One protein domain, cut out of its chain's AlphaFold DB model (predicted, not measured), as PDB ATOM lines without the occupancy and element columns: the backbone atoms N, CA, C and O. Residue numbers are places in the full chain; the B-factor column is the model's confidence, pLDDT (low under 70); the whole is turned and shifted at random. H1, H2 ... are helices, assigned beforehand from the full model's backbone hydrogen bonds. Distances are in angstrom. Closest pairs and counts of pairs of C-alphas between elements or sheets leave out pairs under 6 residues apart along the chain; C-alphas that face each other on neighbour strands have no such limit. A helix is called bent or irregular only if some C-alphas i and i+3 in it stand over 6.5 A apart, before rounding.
ATOM      1  N   VAL A   2     133.856 198.796 155.121       77.25
ATOM      2  CA  VAL A   2     134.133 200.006 155.939       77.25
ATOM      3  C   VAL A   2     133.429 200.018 157.302       77.25
ATOM      4  O   VAL A   2     134.026 200.398 158.300       77.25
ATOM      5  N   TRP A   3     132.185 199.543 157.372       73.94
ATOM      6  CA  TRP A   3     131.393 199.577 158.606       73.94
ATOM      7  C   TRP A   3     131.990 198.756 159.756       73.94
ATOM      8  O   TRP A   3     131.958 199.186 160.902       73.94
ATOM      9  N   TRP A   4     132.613 197.619 159.442       78.69
ATOM     10  CA  TRP A   4     133.303 196.791 160.432       78.69
ATOM     11  C   TRP A   4     134.583 197.452 160.942       78.69
ATOM     12  O   TRP A   4     134.880 197.375 162.129       78.69
ATOM     13  N   VAL A   5     135.310 198.150 160.067       84.56
ATOM     14  CA  VAL A   5     136.505 198.913 160.456       84.56
ATOM     15  C   VAL A   5     136.119 200.056 161.393       84.56
ATOM     16  O   VAL A   5     136.752 200.241 162.428       84.56
ATOM     17  N   VAL A   6     135.036 200.772 161.082       84.62
ATOM     18  CA  VAL A   6     134.504 201.841 161.940       84.62
ATOM     19  C   VAL A   6     134.018 201.284 163.280       84.62
ATOM     20  O   VAL A   6     134.338 201.852 164.320       84.62
ATOM     21  N   ALA A   7     133.319 200.147 163.284       81.81
ATOM     22  CA  ALA A   7     132.869 199.499 164.514       81.81
ATOM     23  C   ALA A   7     134.042 199.057 165.406       81.81
ATOM     24  O   ALA A   7     134.014 199.292 166.610       81.81
ATOM     25  N   LEU A   8     135.100 198.480 164.824       82.81
ATOM     26  CA  LEU A   8     136.305 198.081 165.560       82.81
ATOM     27  C   LEU A   8     137.072 199.287 166.114       82.81
ATOM     28  O   LEU A   8     137.557 199.231 167.242       82.81
ATOM     29  N   LEU A   9     137.149 200.385 165.357       81.88
ATOM     30  CA  LEU A   9     137.772 201.628 165.817       81.88
ATOM     31  C   LEU A   9     136.994 202.257 166.974       81.88
ATOM     32  O   LEU A   9     137.602 202.645 167.967       81.88
ATOM     33  N   LEU A  10     135.663 202.313 166.881       81.00
ATOM     34  CA  LEU A  10     134.807 202.818 167.956       81.00
ATOM     35  C   LEU A  10     134.909 201.945 169.209       81.00
ATOM     36  O   LEU A  10     135.048 202.476 170.308       81.00
ATOM     37  N   LEU A  11     134.917 200.619 169.049       76.50
ATOM     38  CA  LEU A  11     135.110 199.685 170.157       76.50
ATOM     39  C   LEU A  11     136.481 199.886 170.820       76.50
ATOM     40  O   LEU A  11     136.570 199.968 172.041       76.50
ATOM     41  N   GLY A  12     137.544 200.028 170.022       75.19
ATOM     42  CA  GLY A  12     138.889 200.324 170.516       75.19
ATOM     43  C   GLY A  12     138.962 201.656 171.261       75.19
ATOM     44  O   GLY A  12     139.607 201.731 172.304       75.19
ATOM     45  N   LEU A  13     138.253 202.683 170.782       75.00
ATOM     46  CA  LEU A  13     138.175 203.987 171.440       75.00
ATOM     47  C   LEU A  13     137.445 203.887 172.786       75.00
ATOM     48  O   LEU A  13     137.952 204.372 173.790       75.00
ATOM     49  N   ILE A  14     136.295 203.212 172.830       71.12
ATOM     50  CA  ILE A  14     135.520 203.006 174.064       71.12
ATOM     51  C   ILE A  14     136.353 202.250 175.102       71.12
ATOM     52  O   ILE A  14     136.414 202.660 176.259       71.12
ATOM     53  N   LEU A  15     137.050 201.189 174.689       67.06
ATOM     54  CA  LEU A  15     137.937 200.439 175.576       67.06
ATOM     55  C   LEU A  15     139.119 201.297 176.042       67.06
ATOM     56  O   LEU A  15     139.437 201.287 177.224       67.06
ATOM     57  N   TYR A  16     139.739 202.077 175.155       63.16
ATOM     58  CA  TYR A  16     140.866 202.948 175.500       63.16
ATOM     59  C   TYR A  16     140.480 204.042 176.506       63.16
ATOM     60  O   TYR A  16     141.214 204.291 177.461       63.16
ATOM     61  N   TRP A  17     139.314 204.667 176.327       57.94
ATOM     62  CA  TRP A  17     138.801 205.678 177.254       57.94
ATOM     63  C   TRP A  17     138.312 205.062 178.576       57.94
ATOM     64  O   TRP A  17     138.544 205.644 179.635       57.94
ATOM     65  N   GLY A  18     137.723 203.863 178.546       58.41
ATOM     66  CA  GLY A  18     137.264 203.146 179.744       58.41
ATOM     67  C   GLY A  18     138.388 202.738 180.704       58.41
ATOM     68  O   GLY A  18     138.207 202.806 181.917       58.41
ATOM     69  N   GLN A  19     139.584 202.425 180.189       56.53
ATOM     70  CA  GLN A  19     140.754 202.058 181.012       56.53
ATOM     71  C   GLN A  19     141.185 203.178 181.985       56.53
ATOM     72  O   GLN A  19     141.800 202.917 183.020       56.53
ATOM     73  N   GLY A  20     140.880 204.441 181.662       54.25
ATOM     74  CA  GLY A  20     141.170 205.586 182.526       54.25
ATOM     75  C   GLY A  20     140.195 205.729 183.695       54.25
ATOM     76  O   GLY A  20     140.614 206.098 184.790       54.25
ATOM     77  N   GLU A  21     138.918 205.412 183.483       56.06
ATOM     78  CA  GLU A  21     137.859 205.521 184.494       56.06
ATOM     79  C   GLU A  21     138.023 204.463 185.591       56.06
ATOM     80  O   GLU A  21     137.897 204.786 186.765       56.06
ATOM     81  N   GLU A  22     138.415 203.232 185.245       56.69
ATOM     82  CA  GLU A  22     138.686 202.165 186.223       56.69
ATOM     83  C   GLU A  22     139.852 202.541 187.144       56.69
ATOM     84  O   GLU A  22     139.772 202.436 188.368       56.69
ATOM     85  N   ARG A  23     140.936 203.066 186.561       58.41
ATOM     86  CA  ARG A  23     142.101 203.525 187.324       58.41
ATOM     87  C   ARG A  23     141.779 204.759 188.170       58.41
ATOM     88  O   ARG A  23     142.304 204.884 189.273       58.41
ATOM     89  N   ARG A  24     140.911 205.657 187.687       60.09
ATOM     90  CA  ARG A  24     140.402 206.808 188.454       60.09
ATOM     91  C   ARG A  24     139.469 206.385 189.585       60.09
ATOM     92  O   ARG A  24     139.600 206.932 190.670       60.09
ATOM     93  N   ALA A  25     138.597 205.404 189.372       62.38
ATOM     94  CA  ALA A  25     137.721 204.849 190.402       62.38
ATOM     95  C   ALA A  25     138.534 204.157 191.507       62.38
ATOM     96  O   ALA A  25     138.300 204.402 192.688       62.38
ATOM     97  N   LEU A  26     139.565 203.387 191.135       59.12
ATOM     98  CA  LEU A  26     140.526 202.830 192.091       59.12
ATOM     99  C   LEU A  26     141.271 203.938 192.852       59.12
ATOM    100  O   LEU A  26     141.442 203.853 194.065       59.12
ATOM    101  N   MET A  27     141.695 205.008 192.176       62.84
ATOM    102  CA  MET A  27     142.354 206.151 192.827       62.84
ATOM    103  C   MET A  27     141.409 206.971 193.721       62.84
ATOM    104  O   MET A  27     141.879 207.576 194.679       62.84
ATOM    105  N   ALA A  28     140.104 206.985 193.430       67.62
ATOM    106  CA  ALA A  28     139.077 207.654 194.230       67.62
ATOM    107  C   ALA A  28     138.672 206.858 195.485       67.62
ATOM    108  O   ALA A  28     138.089 207.429 196.405       67.62
ATOM    109  N   MET A  29     138.987 205.560 195.538       62.94
ATOM    110  CA  MET A  29     138.790 204.711 196.715       62.94
ATOM    111  C   MET A  29     139.750 205.079 197.852       62.94
ATOM    112  O   MET A  29     140.903 205.465 197.618       62.94
ATOM    113  N   ASN A  30     139.301 204.885 199.097       74.56
ATOM    114  CA  ASN A  30     140.159 205.026 200.266       74.56
ATOM    115  C   ASN A  30     141.366 204.070 200.132       74.56
ATOM    116  O   ASN A  30     141.169 202.895 199.805       74.56
ATOM    117  N   PRO A  31     142.613 204.510 200.388       78.00
ATOM    118  CA  PRO A  31     143.793 203.663 200.202       78.00
ATOM    119  C   PRO A  31     143.739 202.335 200.966       78.00
ATOM    120  O   PRO A  31     144.231 201.329 200.464       78.00
ATOM    121  N   ALA A  32     143.113 202.320 202.147       77.31
ATOM    122  CA  ALA A  32     142.929 201.103 202.935       77.31
ATOM    123  C   ALA A  32     141.975 200.102 202.255       77.31
ATOM    124  O   ALA A  32     142.294 198.921 202.170       77.31
ATOM    125  N   GLU A  33     140.853 200.578 201.708       77.06
ATOM    126  CA  GLU A  33     139.867 199.734 201.013       77.06
ATOM    127  C   GLU A  33     140.431 199.178 199.702       77.06
ATOM    128  O   GLU A  33     140.249 198.002 199.384       77.06
ATOM    129  N   ARG A  34     141.181 199.997 198.953       83.00
ATOM    130  CA  ARG A  34     141.856 199.540 197.731       83.00
ATOM    131  C   ARG A  34     142.899 198.464 198.031       83.00
ATOM    132  O   ARG A  34     142.983 197.483 197.294       83.00
ATOM    133  N   ALA A  35     143.673 198.634 199.103       83.12
ATOM    134  CA  ALA A  35     144.659 197.647 199.528       83.12
ATOM    135  C   ALA A  35     143.999 196.331 199.970       83.12
ATOM    136  O   ALA A  35     144.494 195.262 199.621       83.12
ATOM    137  N   GLU A  36     142.872 196.390 200.680       86.19
ATOM    138  CA  GLU A  36     142.105 195.199 201.061       86.19
ATOM    139  C   GLU A  36     141.574 194.450 199.830       86.19
ATOM    140  O   GLU A  36     141.736 193.230 199.721       86.19
ATOM    141  N   LEU A  37     141.012 195.181 198.862       85.44
ATOM    142  CA  LEU A  37     140.537 194.609 197.605       85.44
ATOM    143  C   LEU A  37     141.681 193.944 196.828       85.44
ATOM    144  O   LEU A  37     141.554 192.794 196.410       85.44
ATOM    145  N   PHE A  38     142.824 194.627 196.714       87.56
ATOM    146  CA  PHE A  38     144.020 194.066 196.094       87.56
ATOM    147  C   PHE A  38     144.457 192.765 196.773       87.56
ATOM    148  O   PHE A  38     144.692 191.775 196.085       87.56
ATOM    149  N   GLN A  39     144.539 192.737 198.108       89.12
ATOM    150  CA  GLN A  39     144.952 191.541 198.850       89.12
ATOM    151  C   GLN A  39     144.010 190.363 198.592       89.12
ATOM    152  O   GLN A  39     144.460 189.244 198.337       89.12
ATOM    153  N   ARG A  40     142.698 190.614 198.594       87.19
ATOM    154  CA  ARG A  40     141.687 189.588 198.326       87.19
ATOM    155  C   ARG A  40     141.779 189.043 196.897       87.19
ATOM    156  O   ARG A  40     141.740 187.824 196.691       87.19
ATOM    157  N   ASP A  41     141.908 189.927 195.914       88.06
ATOM    158  CA  ASP A  41     141.987 189.538 194.507       88.06
ATOM    159  C   ASP A  41     143.310 188.845 194.183       88.06
ATOM    160  O   ASP A  41     143.333 187.862 193.437       88.06
ATOM    161  N   PHE A  42     144.402 189.300 194.796       90.06
ATOM    162  CA  PHE A  42     145.710 188.681 194.675       90.06
ATOM    163  C   PHE A  42     145.717 187.277 195.283       90.06
ATOM    164  O   PHE A  42     146.103 186.340 194.593       90.06
ATOM    165  N   ALA A  43     145.195 187.088 196.499       90.06
ATOM    166  CA  ALA A  43     145.091 185.766 197.124       90.06
ATOM    167  C   ALA A  43     144.252 184.785 196.283       90.06
ATOM    168  O   ALA A  43     144.594 183.609 196.144       90.06
ATOM    169  N   THR A  44     143.176 185.277 195.662       86.75
ATOM    170  CA  THR A  44     142.358 184.478 194.738       86.75
ATOM    171  C   THR A  44     143.129 184.123 193.463       86.75
ATOM    172  O   THR A  44     143.036 183.007 192.958       86.75
ATOM    173  N   PHE A  45     143.915 185.058 192.929       89.50
ATOM    174  CA  PHE A  45     144.794 184.789 191.794       89.50
ATOM    175  C   PHE A  45     145.889 183.775 192.147       89.50
ATOM    176  O   PHE A  45     146.178 182.899 191.336       89.50
ATOM    177  N   GLU A  46     146.479 183.840 193.339       89.44
ATOM    178  CA  GLU A  46     147.487 182.867 193.763       89.44
ATOM    179  C   GLU A  46     146.908 181.453 193.836       89.44
ATOM    180  O   GLU A  46     147.493 180.527 193.272       89.44
ATOM    181  N   SER A  47     145.734 181.294 194.451       88.12
ATOM    182  CA  SER A  47     145.101 179.982 194.606       88.12
ATOM    183  C   SER A  47     144.650 179.370 193.277       88.12
ATOM    184  O   SER A  47     144.765 178.160 193.095       88.12
ATOM    185  N   MET A  48     144.178 180.191 192.333       84.94
ATOM    186  CA  MET A  48     143.651 179.710 191.051       84.94
ATOM    187  C   MET A  48     144.700 179.634 189.934       84.94
ATOM    188  O   MET A  48     144.602 178.776 189.060       84.94
ATOM    189  N   CYS A  49     145.690 180.532 189.926       88.00
ATOM    190  CA  CYS A  49     146.539 180.775 188.758       88.00
ATOM    191  C   CYS A  49     148.040 180.563 188.992       88.00
ATOM    192  O   CYS A  49     148.775 180.475 188.010       88.00
ATOM    193  N   LEU A  50     148.555 180.481 190.225       83.06
ATOM    194  CA  LEU A  50     149.995 180.226 190.425       83.06
ATOM    195  C   LEU A  50     150.384 178.742 190.373       83.06
ATOM    196  O   LEU A  50     151.567 178.441 190.213       83.06
ATOM    197  N   GLY A  51     149.410 177.830 190.441       81.19
ATOM    198  CA  GLY A  51     149.612 176.392 190.247       81.19
ATOM    199  C   GLY A  51     149.633 175.967 188.772       81.19
ATOM    200  O   GLY A  51     150.132 176.679 187.898       81.19
ATOM    201  N   THR A  52     149.072 174.789 188.498       76.50
ATOM    202  CA  THR A  52     148.794 174.301 187.139       76.50
ATOM    203  C   THR A  52     147.322 174.579 186.833       76.50
ATOM    204  O   THR A  52     146.483 173.738 187.151       76.50
ATOM    205  N   PRO A  53     146.967 175.759 186.288       74.88
ATOM    206  CA  PRO A  53     145.580 176.035 185.947       74.88
ATOM    207  C   PRO A  53     145.121 175.060 184.862       74.88
ATOM    208  O   PRO A  53     145.869 174.769 183.923       74.88
ATOM    209  N   GLU A  54     143.883 174.579 184.962       78.50
ATOM    210  CA  GLU A  54     143.281 173.846 183.852       78.50
ATOM    211  C   GLU A  54     143.228 174.753 182.616       78.50
ATOM    212  O   GLU A  54     143.098 175.979 182.716       78.50
ATOM    213  N   SER A  55     143.310 174.166 181.424       74.62
ATOM    214  CA  SER A  55     143.361 174.921 180.166       74.62
ATOM    215  C   SER A  55     142.177 175.883 179.986       74.62
ATOM    216  O   SER A  55     142.345 176.941 179.379       74.62
ATOM    217  N   GLY A  56     141.009 175.557 180.556       79.38
ATOM    218  CA  GLY A  56     139.822 176.420 180.555       79.38
ATOM    219  C   GLY A  56     139.974 177.706 181.377       79.38
ATOM    220  O   GLY A  56     139.411 178.731 181.009       79.38
ATOM    221  N   LEU A  57     140.802 177.698 182.426       82.38
ATOM    222  CA  LEU A  57     141.013 178.835 183.332       82.38
ATOM    223  C   LEU A  57     142.095 179.811 182.846       82.38
ATOM    224  O   LEU A  57     142.255 180.898 183.401       82.38
ATOM    225  N   LEU A  58     142.838 179.480 181.784       84.81
ATOM    226  CA  LEU A  58     143.921 180.331 181.275       84.81
ATOM    227  C   LEU A  58     143.442 181.706 180.790       84.81
ATOM    228  O   LEU A  58     144.207 182.673 180.837       84.81
ATOM    229  N   ALA A  59     142.215 181.800 180.276       82.94
ATOM    230  CA  ALA A  59     141.624 183.072 179.866       82.94
ATOM    231  C   ALA A  59     141.293 183.946 181.089       82.94
ATOM    232  O   ALA A  59     141.657 185.126 181.113       82.94
ATOM    233  N   ASP A  60     140.715 183.345 182.129       85.25
ATOM    234  CA  ASP A  60     140.387 184.019 183.386       85.25
ATOM    235  C   ASP A  60     141.642 184.461 184.138       85.25
ATOM    236  O   ASP A  60     141.726 185.603 184.594       85.25
ATOM    237  N   CYS A  61     142.673 183.616 184.188       89.31
ATOM    238  CA  CYS A  61     143.965 183.976 184.767       89.31
ATOM    239  C   CYS A  61     144.616 185.157 184.035       89.31
ATOM    240  O   CYS A  61     145.163 186.053 184.678       89.31
ATOM    241  N   ARG A  62     144.494 185.230 182.702       87.69
ATOM    242  CA  ARG A  62     144.936 186.396 181.914       87.69
ATOM    243  C   ARG A  62     144.116 187.652 182.195       87.69
ATOM    244  O   ARG A  62     144.677 188.747 182.231       87.69
ATOM    245  N   ALA A  63     142.803 187.535 182.372       85.81
ATOM    246  CA  ALA A  63     141.955 188.669 182.740       85.81
ATOM    247  C   ALA A  63     142.314 189.208 184.136       85.81
ATOM    248  O   ALA A  63     142.626 190.392 184.272       85.81
ATOM    249  N   ARG A  64     142.399 188.328 185.139       87.81
ATOM    250  CA  ARG A  64     142.770 188.668 186.524       87.81
ATOM    251  C   ARG A  64     144.175 189.264 186.624       87.81
ATOM    252  O   ARG A  64     144.362 190.288 187.268       87.81
ATOM    253  N   ALA A  65     145.152 188.692 185.921       89.50
ATOM    254  CA  ALA A  65     146.509 189.231 185.861       89.50
ATOM    255  C   ALA A  65     146.572 190.644 185.258       89.50
ATOM    256  O   ALA A  65     147.400 191.454 185.671       89.50
ATOM    257  N   ARG A  66     145.718 190.952 184.269       86.62
ATOM    258  CA  ARG A  66     145.605 192.310 183.716       86.62
ATOM    259  C   ARG A  66     144.993 193.271 184.727       86.62
ATOM    260  O   ARG A  66     145.551 194.347 184.908       86.62
ATOM    261  N   PHE A  67     143.931 192.855 185.411       85.38
ATOM    262  CA  PHE A  67     143.277 193.649 186.449       85.38
ATOM    263  C   PHE A  67     144.227 193.982 187.609       85.38
ATOM    264  O   PHE A  67     144.388 195.150 187.949       85.38
ATOM    265  N   LEU A  68     144.966 192.996 188.129       87.56
ATOM    266  CA  LEU A  68     145.933 193.197 189.217       87.56
ATOM    267  C   LEU A  68     147.031 194.218 188.878       87.56
ATOM    268  O   LEU A  68     147.483 194.933 189.765       87.56
ATOM    269  N   ARG A  69     147.439 194.353 187.606       87.62
ATOM    270  CA  ARG A  69     148.424 195.378 187.195       87.62
ATOM    271  C   ARG A  69     147.896 196.811 187.259       87.62
ATOM    272  O   ARG A  69     148.705 197.735 187.207       87.62
ATOM    273  N   LEU A  70     146.580 197.006 187.309       84.19
ATOM    274  CA  LEU A  70     145.980 198.338 187.395       84.19
ATOM    275  C   LEU A  70     146.107 198.927 188.805       84.19
ATOM    276  O   LEU A  70     146.098 200.152 188.952       84.19
ATOM    277  N   PHE A  71     146.272 198.070 189.818       83.12
ATOM    278  CA  PHE A  71     146.430 198.476 191.207       83.12
ATOM    279  C   PHE A  71     147.820 199.073 191.452       83.12
ATOM    280  O   PHE A  71     148.826 198.449 191.094       83.12
ATOM    281  N   PRO A  72     147.917 200.250 192.098       82.56
ATOM    282  CA  PRO A  72     149.202 200.790 192.535       82.56
ATOM    283  C   PRO A  72     149.906 199.889 193.565       82.56
ATOM    284  O   PRO A  72     151.128 199.934 193.669       82.56
ATOM    285  N   GLU A  73     149.160 199.041 194.276       85.69
ATOM    286  CA  GLU A  73     149.660 198.068 195.253       85.69
ATOM    287  C   GLU A  73     150.395 196.878 194.607       85.69
ATOM    288  O   GLU A  73     151.132 196.167 195.290       85.69
ATOM    289  N   CYS A  74     150.256 196.663 193.292       87.56
ATOM    290  CA  CYS A  74     150.978 195.606 192.586       87.56
ATOM    291  C   CYS A  74     152.453 195.989 192.387       87.56
ATOM    292  O   CYS A  74     152.849 196.574 191.372       87.56
ATOM    293  N   ASP A  75     153.269 195.640 193.376       87.25
ATOM    294  CA  ASP A  75     154.715 195.848 193.419       87.25
ATOM    295  C   ASP A  75     155.503 194.972 192.415       87.25
ATOM    296  O   ASP A  75     154.952 194.327 191.518       87.25
ATOM    297  N   ALA A  76     156.835 194.957 192.529       86.00
ATOM    298  CA  ALA A  76     157.689 194.150 191.659       86.00
ATOM    299  C   ALA A  76     157.434 192.633 191.788       86.00
ATOM    300  O   ALA A  76     157.501 191.926 190.781       86.00
ATOM    301  N   ALA A  77     157.104 192.140 192.985       87.00
ATOM    302  CA  ALA A  77     156.824 190.727 193.224       87.00
ATOM    303  C   ALA A  77     155.477 190.320 192.603       87.00
ATOM    304  O   ALA A  77     155.402 189.310 191.896       87.00
ATOM    305  N   CYS A  78     154.440 191.144 192.780       89.00
ATOM    306  CA  CYS A  78     153.157 190.985 192.099       89.00
ATOM    307  C   CYS A  78     153.346 190.993 190.578       89.00
ATOM    308  O   CYS A  78     152.926 190.051 189.900       89.00
ATOM    309  N   ARG A  79     154.057 191.994 190.035       86.94
ATOM    310  CA  ARG A  79     154.342 192.106 188.595       86.94
ATOM    311  C   ARG A  79     155.062 190.880 188.041       86.94
ATOM    312  O   ARG A  79     154.711 190.439 186.947       86.94
ATOM    313  N   GLY A  80     156.004 190.308 188.790       88.44
ATOM    314  CA  GLY A  80     156.696 189.069 188.427       88.44
ATOM    315  C   GLY A  80     155.771 187.850 188.347       88.44
ATOM    316  O   GLY A  80     155.941 187.007 187.474       88.44
ATOM    317  N   LYS A  81     154.751 187.776 189.204       88.19
ATOM    318  CA  LYS A  81     153.759 186.689 189.206       88.19
ATOM    319  C   LYS A  81     152.744 186.828 188.071       88.19
ATOM    320  O   LYS A  81     152.461 185.866 187.359       88.19
ATOM    321  N   VAL A  82     152.222 188.035 187.857       89.00
ATOM    322  CA  VAL A  82     151.217 188.282 186.811       89.00
ATOM    323  C   VAL A  82     151.829 188.363 185.409       89.00
ATOM    324  O   VAL A  82     151.115 188.158 184.430       89.00
ATOM    325  N   SER A  83     153.133 188.652 185.260       86.12
ATOM    326  CA  SER A  83     153.840 188.700 183.961       86.12
ATOM    327  C   SER A  83     153.745 187.391 183.177       86.12
ATOM    328  O   SER A  83     153.626 187.449 181.955       86.12
ATOM    329  N   ARG A  84     153.654 186.244 183.868       82.25
ATOM    330  CA  ARG A  84     153.382 184.923 183.273       82.25
ATOM    331  C   ARG A  84     152.108 184.894 182.416       82.25
ATOM    332  O   ARG A  84     151.991 184.076 181.513       82.25
ATOM    333  N   TYR A  85     151.181 185.811 182.684       80.75
ATOM    334  CA  TYR A  85     149.899 185.969 181.999       80.75
ATOM    335  C   TYR A  85     149.773 187.330 181.282       80.75
ATOM    336  O   TYR A  85     148.672 187.783 180.968       80.75
TER     337      TYR A  85
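This is residues 2 to 85 of the 90 residues of an uncharacterized protein of Melittangium boletus DSM 14713 (UniProt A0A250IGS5). One long helix, H1, sticks out as an arm from a small up-and-down bundle of three shorter helices, H2, H3 and H4, whose centres make a triangle. H1 and H2 come together near the end of H1 and the beginning of H2, making a V, and residues 2 to 18 of H1 stand free of the rest. The printed part has 84 residues, with four named helices in the order H1, H2, H3, H4 and no named strand; the class is all helix. The whole is loose, with a radius of gyration of the C-alphas of 15.4 A, and its outline is flat, spanning 45 by 36 by 18 A.

H1, residues 2 to 28, is close to but not clearly touching H2, residues 31 to 49; their closest C-alphas, those of Leu 26 and Arg 34, are 6.7 A apart. The two run opposite ways at a steep tilt of 58 degrees. H2 touches H3, residues 55 to 68, and the two form a helical hairpin, opposite ways at a shallow tilt of 19 degrees; the closest C-alphas are those of Cys 49 and Cys 61, 5.7 A apart. H3 touches H4, residues 76 to 85, in a second helical hairpin, where the closest C-alphas, of Ala 65 and Val 82, are 4.9 A apart. H3 and H4 run opposite ways at a tilt of 36 degrees, only just steep. H2 and H4 are near each other, with 11 pairs of C-alphas within 10 A. H2, H3 and H4 are the up-and-down bundle, each running against the one before it. H1 is apart from H3 and H4. In H2 every O i to N i+4 pair is within hydrogen-bond range, against 20 of 23 in H1, 8 of 10 in H3 and 4 of 6 in H4.

H1 is the longest helix, 27 residues and 39.4 A from C-alpha 2 at (134.133, 200.006, 155.939) to C-alpha 28. H2 measures 25.7 A, beginning at C-alpha 31 at (143.793, 203.663, 200.202). H3 measures 20.6 A and is only just irregular: C-alphas 56 and 59 are 6.9 A apart. H4 measures 14.9 A and ends at C-alpha 85 at (149.899, 185.969, 181.999); it is neither bent nor irregular, but only just, with C-alphas 81 and 84 at 6.2 A.

The two C-alphas farthest apart, those of Val 2 and Ala 32, are 47.8 A apart. Without residues 2 to 18 the body has 67 residues and spans 36 by 20 by 18 A. The printed part has no cut. The links H1 to H2 and H2 to H3 are tight, and H3 to H4 is short; no link is long. The mean pLDDT of the printed part is 79.5, and residues 15 to 29 are under 70.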